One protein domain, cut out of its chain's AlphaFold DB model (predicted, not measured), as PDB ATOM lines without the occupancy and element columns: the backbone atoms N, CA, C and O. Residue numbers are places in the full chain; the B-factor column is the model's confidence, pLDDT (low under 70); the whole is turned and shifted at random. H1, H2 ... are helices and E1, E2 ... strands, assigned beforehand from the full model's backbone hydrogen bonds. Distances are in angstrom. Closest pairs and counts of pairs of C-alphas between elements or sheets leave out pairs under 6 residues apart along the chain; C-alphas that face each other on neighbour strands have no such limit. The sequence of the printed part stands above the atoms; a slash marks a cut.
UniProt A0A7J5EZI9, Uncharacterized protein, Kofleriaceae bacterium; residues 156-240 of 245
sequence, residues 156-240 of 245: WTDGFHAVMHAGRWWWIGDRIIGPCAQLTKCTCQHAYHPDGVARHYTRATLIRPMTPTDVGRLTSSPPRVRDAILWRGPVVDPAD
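Overview. This is residues 156 to 240 of the 245 residues of an uncharacterized protein of Kofleriaceae bacterium (UniProt A0A7J5EZI9). Two long strands, E2 and E4, make a twisted ribbon along the longest axis, with E1 and short helices H1 and H2 at one end and E3 at the other. The 85 printed residues include four named strands, then two named helices; the antiparallel sheet, E1 E2 E4 E3, is curled. The class is mixed; the whole is loose, with radius of gyration of the C-alphas 15.2 A and spans of 46 by 27 by 19 A.

Along the chain. E1 is residues 161 to 165, beginning at C-alpha (79.883, 75.957, -28.241); E2, 168 to 179, 31.5 A; E3, 190 to 192; E4, 198 to 209, 28.2 A; H1, 212 to 220; H2, 223 to 229, ending at C-alpha (82.605, 79.430, -30.236).

Arrangement. Within hydrogen-bond range are N 163 and O 170 in hairpin E1 and E2, 2.9 A; N 177 and O 200 between E2 and E4, 2.9 A; N 191 and O 199 in hairpin E3 and E4, 3.0 A. H1 is on the sheet, closest C-alphas Trp 169 and Val 215, 7.2 A. H2 only grazes it with residues 226 to 229. Every O i to N i+4 pair in H1 and H2 is within range.

Size, cuts and confidence. The farthest C-alphas, Lys 185 and Ser 220, are 46.8 A apart. The printed part has no cut and no long link; no printed residue is under 70 in pLDDT.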
ATOM      1  N   TRP A 156      78.445  85.212 -22.312       93.56
ATOM      2  CA  TRP A 156      77.097  85.068 -22.864       93.56
ATOM      3  C   TRP A 156      76.818  83.711 -23.518       93.56
ATOM      4  O   TRP A 156      75.668  83.448 -23.857       93.56
ATOM      5  N   THR A 157      77.837  82.870 -23.729       92.88
ATOM      6  CA  THR A 157      77.635  81.506 -24.230       92.88
ATOM      7  C   THR A 157      77.394  80.499 -23.109       92.88
ATOM      8  O   THR A 157      77.188  79.328 -23.406       92.88
ATOM      9  N   ASP A 158      77.483  80.905 -21.836       91.12
ATOM     10  CA  ASP A 158      77.417  80.024 -20.659       91.12
ATOM     11  C   ASP A 158      78.395  78.830 -20.728       91.12
ATOM     12  O   ASP A 158      78.174  77.777 -20.134       91.12
ATOM     13  N   GLY A 159      79.492  78.975 -21.481       90.88
ATOM     14  CA  GLY A 159      80.466  77.903 -21.705       90.88
ATOM     15  C   GLY A 159      80.090  76.894 -22.799       90.88
ATOM     16  O   GLY A 159      80.835  75.938 -23.013       90.88
ATOM     17  N   PHE A 160      78.992  77.103 -23.529       93.88
ATOM     18  CA  PHE A 160      78.595  76.264 -24.661       93.88
ATOM     19  C   PHE A 160      79.271  76.691 -25.968       93.88
ATOM     20  O   PHE A 160      79.585  77.865 -26.182       93.88
ATOM     21  N   HIS A 161      79.467  75.717 -26.857       94.88
ATOM     22  CA  HIS A 161      79.883  75.957 -28.241       94.88
ATOM     23  C   HIS A 161      78.650  76.007 -29.145       94.88
ATOM     24  O   HIS A 161      77.606  75.455 -28.802       94.88
ATOM     25  N   ALA A 162      78.758  76.648 -30.305       96.56
ATOM     26  CA  ALA A 162      77.677  76.734 -31.281       96.56
ATOM     27  C   ALA A 162      77.935  75.818 -32.478       96.56
ATOM     28  O   ALA A 162      79.067  75.696 -32.946       96.56
ATOM     29  N   VAL A 163      76.880  75.223 -33.028       96.94
ATOM     30  CA  VAL A 163      76.951  74.459 -34.278       96.94
ATOM     31  C   VAL A 163      75.701  74.671 -35.122       96.94
ATOM     32  O   VAL A 163      74.607  74.864 -34.590       96.94
ATOM     33  N   MET A 164      75.854  74.627 -36.444       96.62
ATOM     34  CA  MET A 164      74.726  74.547 -37.366       96.62
ATOM     35  C   MET A 164      74.353  73.074 -37.548       96.62
ATOM     36  O   MET A 164      75.164  72.286 -38.030       96.62
ATOM     37  N   HIS A 165      73.134  72.696 -37.181       94.81
ATOM     38  CA  HIS A 165      72.620  71.337 -37.322       94.81
ATOM     39  C   HIS A 165      71.194  71.371 -37.879       94.81
ATOM     40  O   HIS A 165      70.352  72.123 -37.388       94.81
ATOM     41  N   ALA A 166      70.938  70.590 -38.934       93.50
ATOM     42  CA  ALA A 166      69.654  70.553 -39.645       93.50
ATOM     43  C   ALA A 166      69.110  71.955 -40.019       93.50
ATOM     44  O   ALA A 166      67.929  72.252 -39.856       93.50
ATOM     45  N   GLY A 167      69.996  72.849 -40.480       95.38
ATOM     46  CA  GLY A 167      69.636  74.211 -40.900       95.38
ATOM     47  C   GLY A 167      69.316  75.187 -39.761       95.38
ATOM     48  O   GLY A 167      68.839  76.289 -40.020       95.38
ATOM     49  N   ARG A 168      69.567  74.809 -38.503       96.75
ATOM     50  CA  ARG A 168      69.364  75.662 -37.325       96.75
ATOM     51  C   ARG A 168      70.625  75.747 -36.474       96.75
ATOM     52  O   ARG A 168      71.412  74.808 -36.415       96.75
ATOM     53  N   TRP A 169      70.802  76.875 -35.794       97.56
ATOM     54  CA  TRP A 169      71.886  77.068 -34.836       97.56
ATOM     55  C   TRP A 169      71.535  76.457 -33.479       97.56
ATOM     56  O   TRP A 169      70.440  76.674 -32.956       97.56
ATOM     57  N   TRP A 170      72.481  75.726 -32.897       97.56
ATOM     58  CA  TRP A 170      72.337  75.038 -31.619       97.56
ATOM     59  C   TRP A 170      73.506  75.320 -30.691       97.56
ATOM     60  O   TRP A 170      74.657  75.363 -31.125       97.56
ATOM     61  N   TRP A 171      73.195  75.429 -29.401       96.88
ATOM     62  CA  TRP A 171      74.178  75.305 -28.339       96.88
ATOM     63  C   TRP A 171      74.484  73.829 -28.104       96.88
ATOM     64  O   TRP A 171      73.569  73.012 -27.950       96.88
ATOM     65  N   ILE A 172      75.770  73.498 -28.048       94.69
ATOM     66  CA  ILE A 172      76.267  72.167 -27.724       94.69
ATOM     67  C   ILE A 172      77.155  72.189 -26.489       94.69
ATOM     68  O   ILE A 172      77.864  73.162 -26.211       94.69
ATOM     69  N   GLY A 173      77.154  71.069 -25.787       90.44
ATOM     70  CA  GLY A 173      77.993  70.848 -24.624       90.44
ATOM     71  C   GLY A 173      78.123  69.370 -24.307       90.44
ATOM     72  O   GLY A 173      77.613  68.508 -25.025       90.44
ATOM     73  N   ASP A 174      78.815  69.094 -23.213       87.50
ATOM     74  CA  ASP A 174      78.906  67.748 -22.677       87.50
ATOM     75  C   ASP A 174      77.641  67.456 -21.864       87.50
ATOM     76  O   ASP A 174      77.273  68.223 -20.971       87.50
ATOM     77  N   ARG A 175      76.954  66.354 -22.175       84.19
ATOM     78  CA  ARG A 175      75.767  65.917 -21.432       84.19
ATOM     79  C   ARG A 175      76.129  64.735 -20.550       84.19
ATOM     80  O   ARG A 175      76.622  63.721 -21.034       84.19
ATOM     81  N   ILE A 176      75.852  64.857 -19.256       84.31
ATOM     82  CA  ILE A 176      75.986  63.757 -18.299       84.31
ATOM     83  C   ILE A 176      74.829  62.779 -18.524       84.31
ATOM     84  O   ILE A 176      73.666  63.176 -18.462       84.31
ATOM     85  N   ILE A 177      75.148  61.512 -18.781       82.88
ATOM     86  CA  ILE A 177      74.154  60.451 -19.004       82.88
ATOM     87  C   ILE A 177      73.766  59.798 -17.671       82.88
ATOM     88  O   ILE A 177      72.588  59.593 -17.400       82.88
ATOM     89  N   GLY A 178      74.748  59.503 -16.813       83.62
ATOM     90  CA  GLY A 178      74.512  58.845 -15.527       83.62
ATOM     91  C   GLY A 178      75.794  58.330 -14.867       83.62
ATOM     92  O   GLY A 178      76.863  58.385 -15.483       83.62
ATOM     93  N   PRO A 179      75.729  57.859 -13.608       86.88
ATOM     94  CA  PRO A 179      76.874  57.264 -12.922       86.88
ATOM     95  C   PRO A 179      77.354  55.995 -13.631       86.88
ATOM     96  O   PRO A 179      76.552  55.204 -14.123       86.88
ATOM     97  N   CYS A 180      78.671  55.789 -13.671       86.00
ATOM     98  CA  CYS A 180      79.244  54.554 -14.186       86.00
ATOM     99  C   CYS A 180      79.252  53.483 -13.094       86.00
ATOM    100  O   CYS A 180      79.977  53.600 -12.106       86.00
ATOM    101  N   ALA A 181      78.494  52.403 -13.295       83.25
ATOM    102  CA  ALA A 181      78.462  51.278 -12.362       83.25
ATOM    103  C   ALA A 181      79.762  50.443 -12.362       83.25
ATOM    104  O   ALA A 181      79.998  49.675 -11.434       83.25
ATOM    105  N   GLN A 182      80.604  50.556 -13.399       84.00
ATOM    106  CA  GLN A 182      81.782  49.700 -13.594       84.00
ATOM    107  C   GLN A 182      83.006  50.478 -14.092       84.00
ATOM    108  O   GLN A 182      83.571  50.168 -15.141       84.00
ATOM    109  N   LEU A 183      83.456  51.469 -13.319       79.25
ATOM    110  CA  LEU A 183      84.565  52.354 -13.698       79.25
ATOM    111  C   LEU A 183      85.836  51.611 -14.152       79.25
ATOM    112  O   LEU A 183      86.520  52.056 -15.066       79.25
ATOM    113  N   THR A 184      86.143  50.462 -13.542       80.50
ATOM    114  CA  THR A 184      87.354  49.674 -13.833       80.50
ATOM    115  C   THR A 184      87.275  48.846 -15.115       80.50
ATOM    116  O   THR A 184      88.312  48.422 -15.621       80.50
ATOM    117  N   LYS A 185      86.071  48.595 -15.640       82.69
ATOM    118  CA  LYS A 185      85.838  47.771 -16.842       82.69
ATOM    119  C   LYS A 185      85.262  48.567 -18.009       82.69
ATOM    120  O   LYS A 185      85.220  48.070 -19.130       82.69
ATOM    121  N   CYS A 186      84.800  49.783 -17.751       78.12
ATOM    122  CA  CYS A 186      84.134  50.602 -18.739       78.12
ATOM    123  C   CYS A 186      85.137  51.289 -19.682       78.12
ATOM    124  O   CYS A 186      86.081  51.939 -19.242       78.12
ATOM    125  N   THR A 187      84.898  51.177 -20.989       78.44
ATOM    126  CA  THR A 187      85.697  51.811 -22.052       78.44
ATOM    127  C   THR A 187      85.202  53.211 -22.438       78.44
ATOM    128  O   THR A 187      85.780  53.847 -23.320       78.44
ATOM    129  N   CYS A 188      84.137  53.707 -21.800       78.50
ATOM    130  CA  CYS A 188      83.550  55.013 -22.086       78.50
ATOM    131  C   CYS A 188      84.380  56.174 -21.515       78.50
ATOM    132  O   CYS A 188      85.236  56.009 -20.644       78.50
ATOM    133  N   GLN A 189      84.080  57.388 -21.983       76.31
ATOM    134  CA  GLN A 189      84.624  58.604 -21.391       76.31
ATOM    135  C   GLN A 189      83.882  58.937 -20.089       76.31
ATOM    136  O   GLN A 189      82.652  58.980 -20.056       76.31
ATOM    137  N   HIS A 190      84.648  59.202 -19.027       82.31
ATOM    138  CA  HIS A 190      84.124  59.575 -17.714       82.31
ATOM    139  C   HIS A 190      84.501  61.008 -17.353       82.31
ATOM    140  O   HIS A 190      85.631  61.437 -17.599       82.31
ATOM    141  N   ALA A 191      83.565  61.726 -16.742       80.69
ATOM    142  CA  ALA A 191      83.833  62.969 -16.037       80.69
ATOM    143  C   ALA A 191      83.713  62.701 -14.532       80.69
ATOM    144  O   ALA A 191      82.734  62.101 -14.079       80.69
ATOM    145  N   TYR A 192      84.718  63.118 -13.761       83.31
ATOM    146  CA  TYR A 192      84.649  63.081 -12.304       83.31
ATOM    147  C   TYR A 192      83.949  64.341 -11.823       83.31
ATOM    148  O   TYR A 192      84.402  65.456 -12.083       83.31
ATOM    149  N   HIS A 193      82.828  64.154 -11.145       79.25
ATOM    150  CA  HIS A 193      82.089  65.243 -10.529       79.25
ATOM    151  C   HIS A 193      82.674  65.540  -9.129       79.25
ATOM    152  O   HIS A 193      83.357  64.676  -8.573       79.25
ATOM    153  N   PRO A 194      82.430  66.722  -8.528       83.56
ATOM    154  CA  PRO A 194      82.946  67.067  -7.196       83.56
ATOM    155  C   PRO A 194      82.614  66.084  -6.063       83.56
ATOM    156  O   PRO A 194      83.311  66.063  -5.056       83.56
ATOM    157  N   ASP A 195      81.583  65.254  -6.228       87.44
ATOM    158  CA  ASP A 195      81.222  64.183  -5.287       87.44
ATOM    159  C   ASP A 195      82.090  62.915  -5.426       87.44
ATOM    160  O   ASP A 195      81.870  61.931  -4.724       87.44
ATOM    161  N   GLY A 196      83.066  62.913  -6.338       87.19
ATOM    162  CA  GLY A 196      83.949  61.780  -6.611       87.19
ATOM    163  C   GLY A 196      83.323  60.681  -7.473       87.19
ATOM    164  O   GLY A 196      84.022  59.741  -7.853       87.19
ATOM    165  N   VAL A 197      82.041  60.789  -7.839       87.31
ATOM    166  CA  VAL A 197      81.355  59.779  -8.651       87.31
ATOM    167  C   VAL A 197      81.656  60.016 -10.127       87.31
ATOM    168  O   VAL A 197      81.322  61.058 -10.703       87.31
ATOM    169  N   ALA A 198      82.266  59.014 -10.758       86.62
ATOM    170  CA  ALA A 198      82.497  59.002 -12.194       86.62
ATOM    171  C   ALA A 198      81.169  58.834 -12.941       86.62
ATOM    172  O   ALA A 198      80.421  57.880 -12.706       86.62
ATOM    173  N   ARG A 199      80.880  59.754 -13.861       87.62
ATOM    174  CA  ARG A 199      79.672  59.715 -14.688       87.62
ATOM    175  C   ARG A 199      80.033  59.609 -16.163       87.62
ATOM    176  O   ARG A 199      81.012  60.207 -16.613       87.62
ATOM    177  N   HIS A 200      79.239  58.846 -16.905       84.56
ATOM    178  CA  HIS A 200      79.284  58.824 -18.360       84.56
ATOM    179  C   HIS A 200      78.866  60.187 -18.900       84.56
ATOM    180  O   HIS A 200      77.901  60.781 -18.409       84.56
ATOM    181  N   TYR A 201      79.563  60.656 -19.929       83.50
ATOM    182  CA  TYR A 201      79.154  61.839 -20.667       83.50
ATOM    183  C   TYR A 201      79.266  61.612 -22.170       83.50
ATOM    184  O   TYR A 201      80.163  60.915 -22.649       83.50
ATOM    185  N   THR A 202      78.350  62.219 -22.913       81.69
ATOM    186  CA  THR A 202      78.465  62.382 -24.360       81.69
ATOM    187  C   THR A 202      79.048  63.752 -24.643       81.69
ATOM    188  O   THR A 202      78.562  64.763 -24.135       81.69
ATOM    189  N   ARG A 203      80.099  63.794 -25.465       83.31
ATOM    190  CA  ARG A 203      80.641  65.055 -25.971       83.31
ATOM    191  C   ARG A 203      79.748  65.636 -27.053       83.31
ATOM    192  O   ARG A 203      79.124  64.887 -27.801       83.31
ATOM    193  N   ALA A 204      79.750  66.963 -27.160       87.50
ATOM    194  CA  ALA A 204      79.146  67.689 -28.279       87.50
ATOM    195  C   ALA A 204      77.672  67.321 -28.540       87.50
ATOM    196  O   ALA A 204      77.250  67.133 -29.682       87.50
ATOM    197  N   THR A 205      76.890  67.193 -27.469       90.88
ATOM    198  CA  THR A 205      75.453  66.912 -27.545       90.88
ATOM    199  C   THR A 205      74.680  68.203 -27.784       90.88
ATOM    200  O   THR A 205      74.991  69.219 -27.161       90.88
ATOM    201  N   LEU A 206      73.670  68.171 -28.660       93.38
ATOM    202  CA  LEU A 206      72.725  69.282 -28.821       93.38
ATOM    203  C   LEU A 206      72.004  69.525 -27.488       93.38
ATOM    204  O   LEU A 206      71.299  68.649 -26.988       93.38
ATOM    205  N   ILE A 207      72.203  70.704 -26.895       92.56
ATOM    206  CA  ILE A 207      71.609  71.066 -25.602       92.56
ATOM    207  C   ILE A 207      70.294  71.806 -25.820       92.56
ATOM    208  O   ILE A 207      69.256  71.408 -25.298       92.56
ATOM    209  N   ARG A 208      70.336  72.895 -26.595       94.44
ATOM    210  CA  ARG A 208      69.164  73.721 -26.910       94.44
ATOM    211  C   ARG A 208      69.380  74.515 -28.199       94.44
ATOM    212  O   ARG A 208      70.527  74.856 -28.504       94.44
ATOM    213  N   PRO A 209      68.314  74.842 -28.946       96.88
ATOM    214  CA  PRO A 209      68.437  75.742 -30.084       96.88
ATOM    215  C   PRO A 209      68.887  77.129 -29.605       96.88
ATOM    216  O   PRO A 209      68.528  77.574 -28.511       96.88
ATOM    217  N   MET A 210      69.686  77.810 -30.422       97.69
ATOM    218  CA  MET A 210      70.092  79.189 -30.159       97.69
ATOM    219  C   MET A 210      68.908  80.134 -30.364       97.69
ATOM    220  O   MET A 210      68.126  79.977 -31.304       97.69
ATOM    221  N   THR A 211      68.787  81.141 -29.502       97.50
ATOM    222  CA  THR A 211      67.789  82.202 -29.691       97.50
ATOM    223  C   THR A 211      68.203  83.140 -30.835       97.50
ATOM    224  O   THR A 211      69.391  83.216 -31.165       97.50
ATOM    225  N   PRO A 212      67.280  83.921 -31.428       97.69
ATOM    226  CA  PRO A 212      67.651  84.946 -32.409       97.69
ATOM    227  C   PRO A 212      68.698  85.937 -31.877       97.69
ATOM    228  O   PRO A 212      69.601  86.336 -32.609       97.69
ATOM    229  N   THR A 213      68.630  86.284 -30.586       97.50
ATOM    230  CA  THR A 213      69.624  87.132 -29.916       97.50
ATOM    231  C   THR A 213      70.999  86.468 -29.860       97.50
ATOM    232  O   THR A 213      71.998  87.125 -30.153       97.50
ATOM    233  N   ASP A 214      71.068  85.175 -29.536       97.06
ATOM    234  CA  ASP A 214      72.322  84.414 -29.530       97.06
ATOM    235  C   ASP A 214      72.943  84.360 -30.930       97.06
ATOM    236  O   ASP A 214      74.143  84.581 -31.090       97.06
ATOM    237  N   VAL A 215      72.120  84.110 -31.956       97.31
ATOM    238  CA  VAL A 215      72.565  84.090 -33.356       97.31
ATOM    239  C   VAL A 215      73.075  85.467 -33.774       97.31
ATOM    240  O   VAL A 215      74.149  85.551 -34.360       97.31
ATOM    241  N   GLY A 216      72.364  86.542 -33.421       97.38
ATOM    242  CA  GLY A 216      72.797  87.915 -33.685       97.38
ATOM    243  C   GLY A 216      74.129  88.256 -33.009       97.38
ATOM    244  O   GLY A 216      75.002  88.865 -33.628       97.38
ATOM    245  N   ARG A 217      74.337  87.820 -31.760       97.12
ATOM    246  CA  ARG A 217      75.619  87.979 -31.046       97.12
ATOM    247  C   ARG A 217      76.737  87.172 -31.694       97.12
ATOM    248  O   ARG A 217      77.844  87.683 -31.855       97.12
ATOM    249  N   LEU A 218      76.462  85.933 -32.096       96.06
ATOM    250  CA  LEU A 218      77.432  85.091 -32.786       96.06
ATOM    251  C   LEU A 218      77.842  85.711 -34.125       96.06
ATOM    252  O   LEU A 218      79.030  85.824 -34.399       96.06
ATOM    253  N   THR A 219      76.893  86.144 -34.954       95.88
ATOM    254  CA  THR A 219      77.179  86.652 -36.306       95.88
ATOM    255  C   THR A 219      77.911  87.991 -36.285       95.88
ATOM    256  O   THR A 219      78.816  88.181 -37.102       95.88
ATOM    257  N   SER A 220      77.580  88.865 -35.327       96.25
ATOM    258  CA  SER A 220      78.231  90.168 -35.106       96.25
ATOM    259  C   SER A 220      79.569  90.092 -34.360       96.25
ATOM    260  O   SER A 220      80.309  91.075 -34.328       96.25
ATOM    261  N   SER A 221      79.916  88.942 -33.775       94.25
ATOM    262  CA  SER A 221      81.188  88.772 -33.069       94.25
ATOM    263  C   SER A 221      82.391  88.828 -34.028       94.25
ATOM    264  O   SER A 221      82.304  88.338 -35.159       94.25
ATOM    265  N   PRO A 222      83.558  89.336 -33.580       94.88
ATOM    266  CA  PRO A 222      84.787  89.301 -34.371       94.88
ATOM    267  C   PRO A 222      85.141  87.873 -34.826       94.88
ATOM    268  O   PRO A 222      84.904  86.929 -34.063       94.88
ATOM    269  N   PRO A 223      85.776  87.677 -36.001       91.19
ATOM    270  CA  PRO A 223      86.096  86.349 -36.536       91.19
ATOM    271  C   PRO A 223      86.769  85.413 -35.524       91.19
ATOM    272  O   PRO A 223      86.300  84.300 -35.320       91.19
ATOM    273  N   ARG A 224      87.767  85.911 -34.784       87.81
ATOM    274  CA  ARG A 224      88.480  85.145 -33.751       87.81
ATOM    275  C   ARG A 224      87.576  84.646 -32.614       87.81
ATOM    276  O   ARG A 224      87.826  83.581 -32.062       87.81
ATOM    277  N   VAL A 225      86.557  85.421 -32.241       89.94
ATOM    278  CA  VAL A 225      85.589  85.032 -31.205       89.94
ATOM    279  C   VAL A 225      84.622  83.994 -31.763       89.94
ATOM    280  O   VAL A 225      84.351  83.003 -31.096       89.94
ATOM    281  N   ARG A 226      84.165  84.164 -33.009       93.50
ATOM    282  CA  ARG A 226      83.322  83.164 -33.680       93.50
ATOM    283  C   ARG A 226      84.041  81.830 -33.809       93.50
ATOM    284  O   ARG A 226      83.474  80.815 -33.432       93.50
ATOM    285  N   ASP A 227      85.296  81.832 -34.248       89.00
ATOM    286  CA  ASP A 227      86.095  80.610 -34.372       89.00
ATOM    287  C   ASP A 227      86.306  79.893 -33.034       89.00
ATOM    288  O   ASP A 227      86.399  78.671 -33.010       89.00
ATOM    289  N   ALA A 228      86.346  80.632 -31.921       88.50
ATOM    290  CA  ALA A 228      86.407  80.041 -30.588       88.50
ATOM    291  C   ALA A 228      85.083  79.385 -30.162       88.50
ATOM    292  O   ALA A 228      85.107  78.408 -29.421       88.50
ATOM    293  N   ILE A 229      83.942  79.922 -30.603       93.75
ATOM    294  CA  ILE A 229      82.605  79.430 -30.236       93.75
ATOM    295  C   ILE A 229      82.164  78.280 -31.149       93.75
ATOM    296  O   ILE A 229      81.460  77.379 -30.701       93.75
ATOM    297  N   LEU A 230      82.537  78.307 -32.429       94.62
ATOM    298  CA  LEU A 230      82.058  77.353 -33.425       94.62
ATOM    299  C   LEU A 230      82.673  75.963 -33.239       94.62
ATOM    300  O   LEU A 230      83.882  75.765 -33.357       94.62
ATOM    301  N   TRP A 231      81.811  74.972 -33.043       91.19
ATOM    302  CA  TRP A 231      82.193  73.572 -33.051       91.19
ATOM    303  C   TRP A 231      82.310  73.040 -34.476       91.19
ATOM    304  O   TRP A 231      81.404  73.196 -35.291       91.19
ATOM    305  N   ARG A 232      83.432  72.372 -34.759       89.75
ATOM    306  CA  ARG A 232      83.736  71.780 -36.074       89.75
ATOM    307  C   ARG A 232      83.777  70.249 -36.058       89.75
ATOM    308  O   ARG A 232      84.090  69.636 -37.071       89.75
ATOM    309  N   GLY A 233      83.525  69.638 -34.902       86.62
ATOM    310  CA  GLY A 233      83.526  68.187 -34.744       86.62
ATOM    311  C   GLY A 233      82.168  67.549 -35.059       86.62
ATOM    312  O   GLY A 233      81.195  68.254 -35.337       86.62
ATOM    313  N   PRO A 234      82.073  66.213 -34.965       86.38
ATOM    314  CA  PRO A 234      80.787  65.525 -35.006       86.38
ATOM    315  C   PRO A 234      79.891  66.001 -33.856       86.38
ATOM    316  O   PRO A 234      80.379  66.379 -32.788       86.38
ATOM    317  N   VAL A 235      78.583  65.991 -34.095       88.00
ATOM    318  CA  VAL A 235      77.553  66.400 -33.136       88.00
ATOM    319  C   VAL A 235      76.680  65.198 -32.831       88.00
ATOM    320  O   VAL A 235      76.391  64.394 -33.716       88.00
ATOM    321  N   VAL A 236      76.270  65.091 -31.576       85.12
ATOM    322  CA  VAL A 236      75.408  64.026 -31.084       85.12
ATOM    323  C   VAL A 236      73.997  64.588 -30.913       85.12
ATOM    324  O   VAL A 236      73.780  65.490 -30.097       85.12
ATOM    325  N   ASP A 237      73.044  64.078 -31.691       84.12
ATOM    326  CA  ASP A 237      71.631  64.420 -31.529       84.12
ATOM    327  C   ASP A 237      71.038  63.558 -30.402       84.12
ATOM    328  O   ASP A 237      71.057  62.334 -30.514       84.12
ATOM    329  N   PRO A 238      70.518  64.143 -29.309       77.06
ATOM    330  CA  PRO A 238      69.878  63.376 -28.246       77.06
ATOM    331  C   PRO A 238      68.642  62.583 -28.705       77.06
ATOM    332  O   PRO A 238      68.229  61.680 -27.981       77.06
ATOM    333  N   ALA A 239      68.052  62.895 -29.864       78.81
ATOM    334  CA  ALA A 239      66.997  62.091 -30.476       78.81
ATOM    335  C   ALA A 239      67.525  60.817 -31.167       78.81
ATOM    336  O   ALA A 239      66.730  59.940 -31.513       78.81
ATOM    337  N   ASP A 240      68.843  60.676 -31.355       77.19
ATOM    338  CA  ASP A 240      69.435  59.452 -31.888       77.19
ATOM    339  C   ASP A 240      69.314  58.318 -30.856       77.19
ATOM    340  O   ASP A 240      69.999  58.275 -29.829       77.19
TER     341      ASP A 240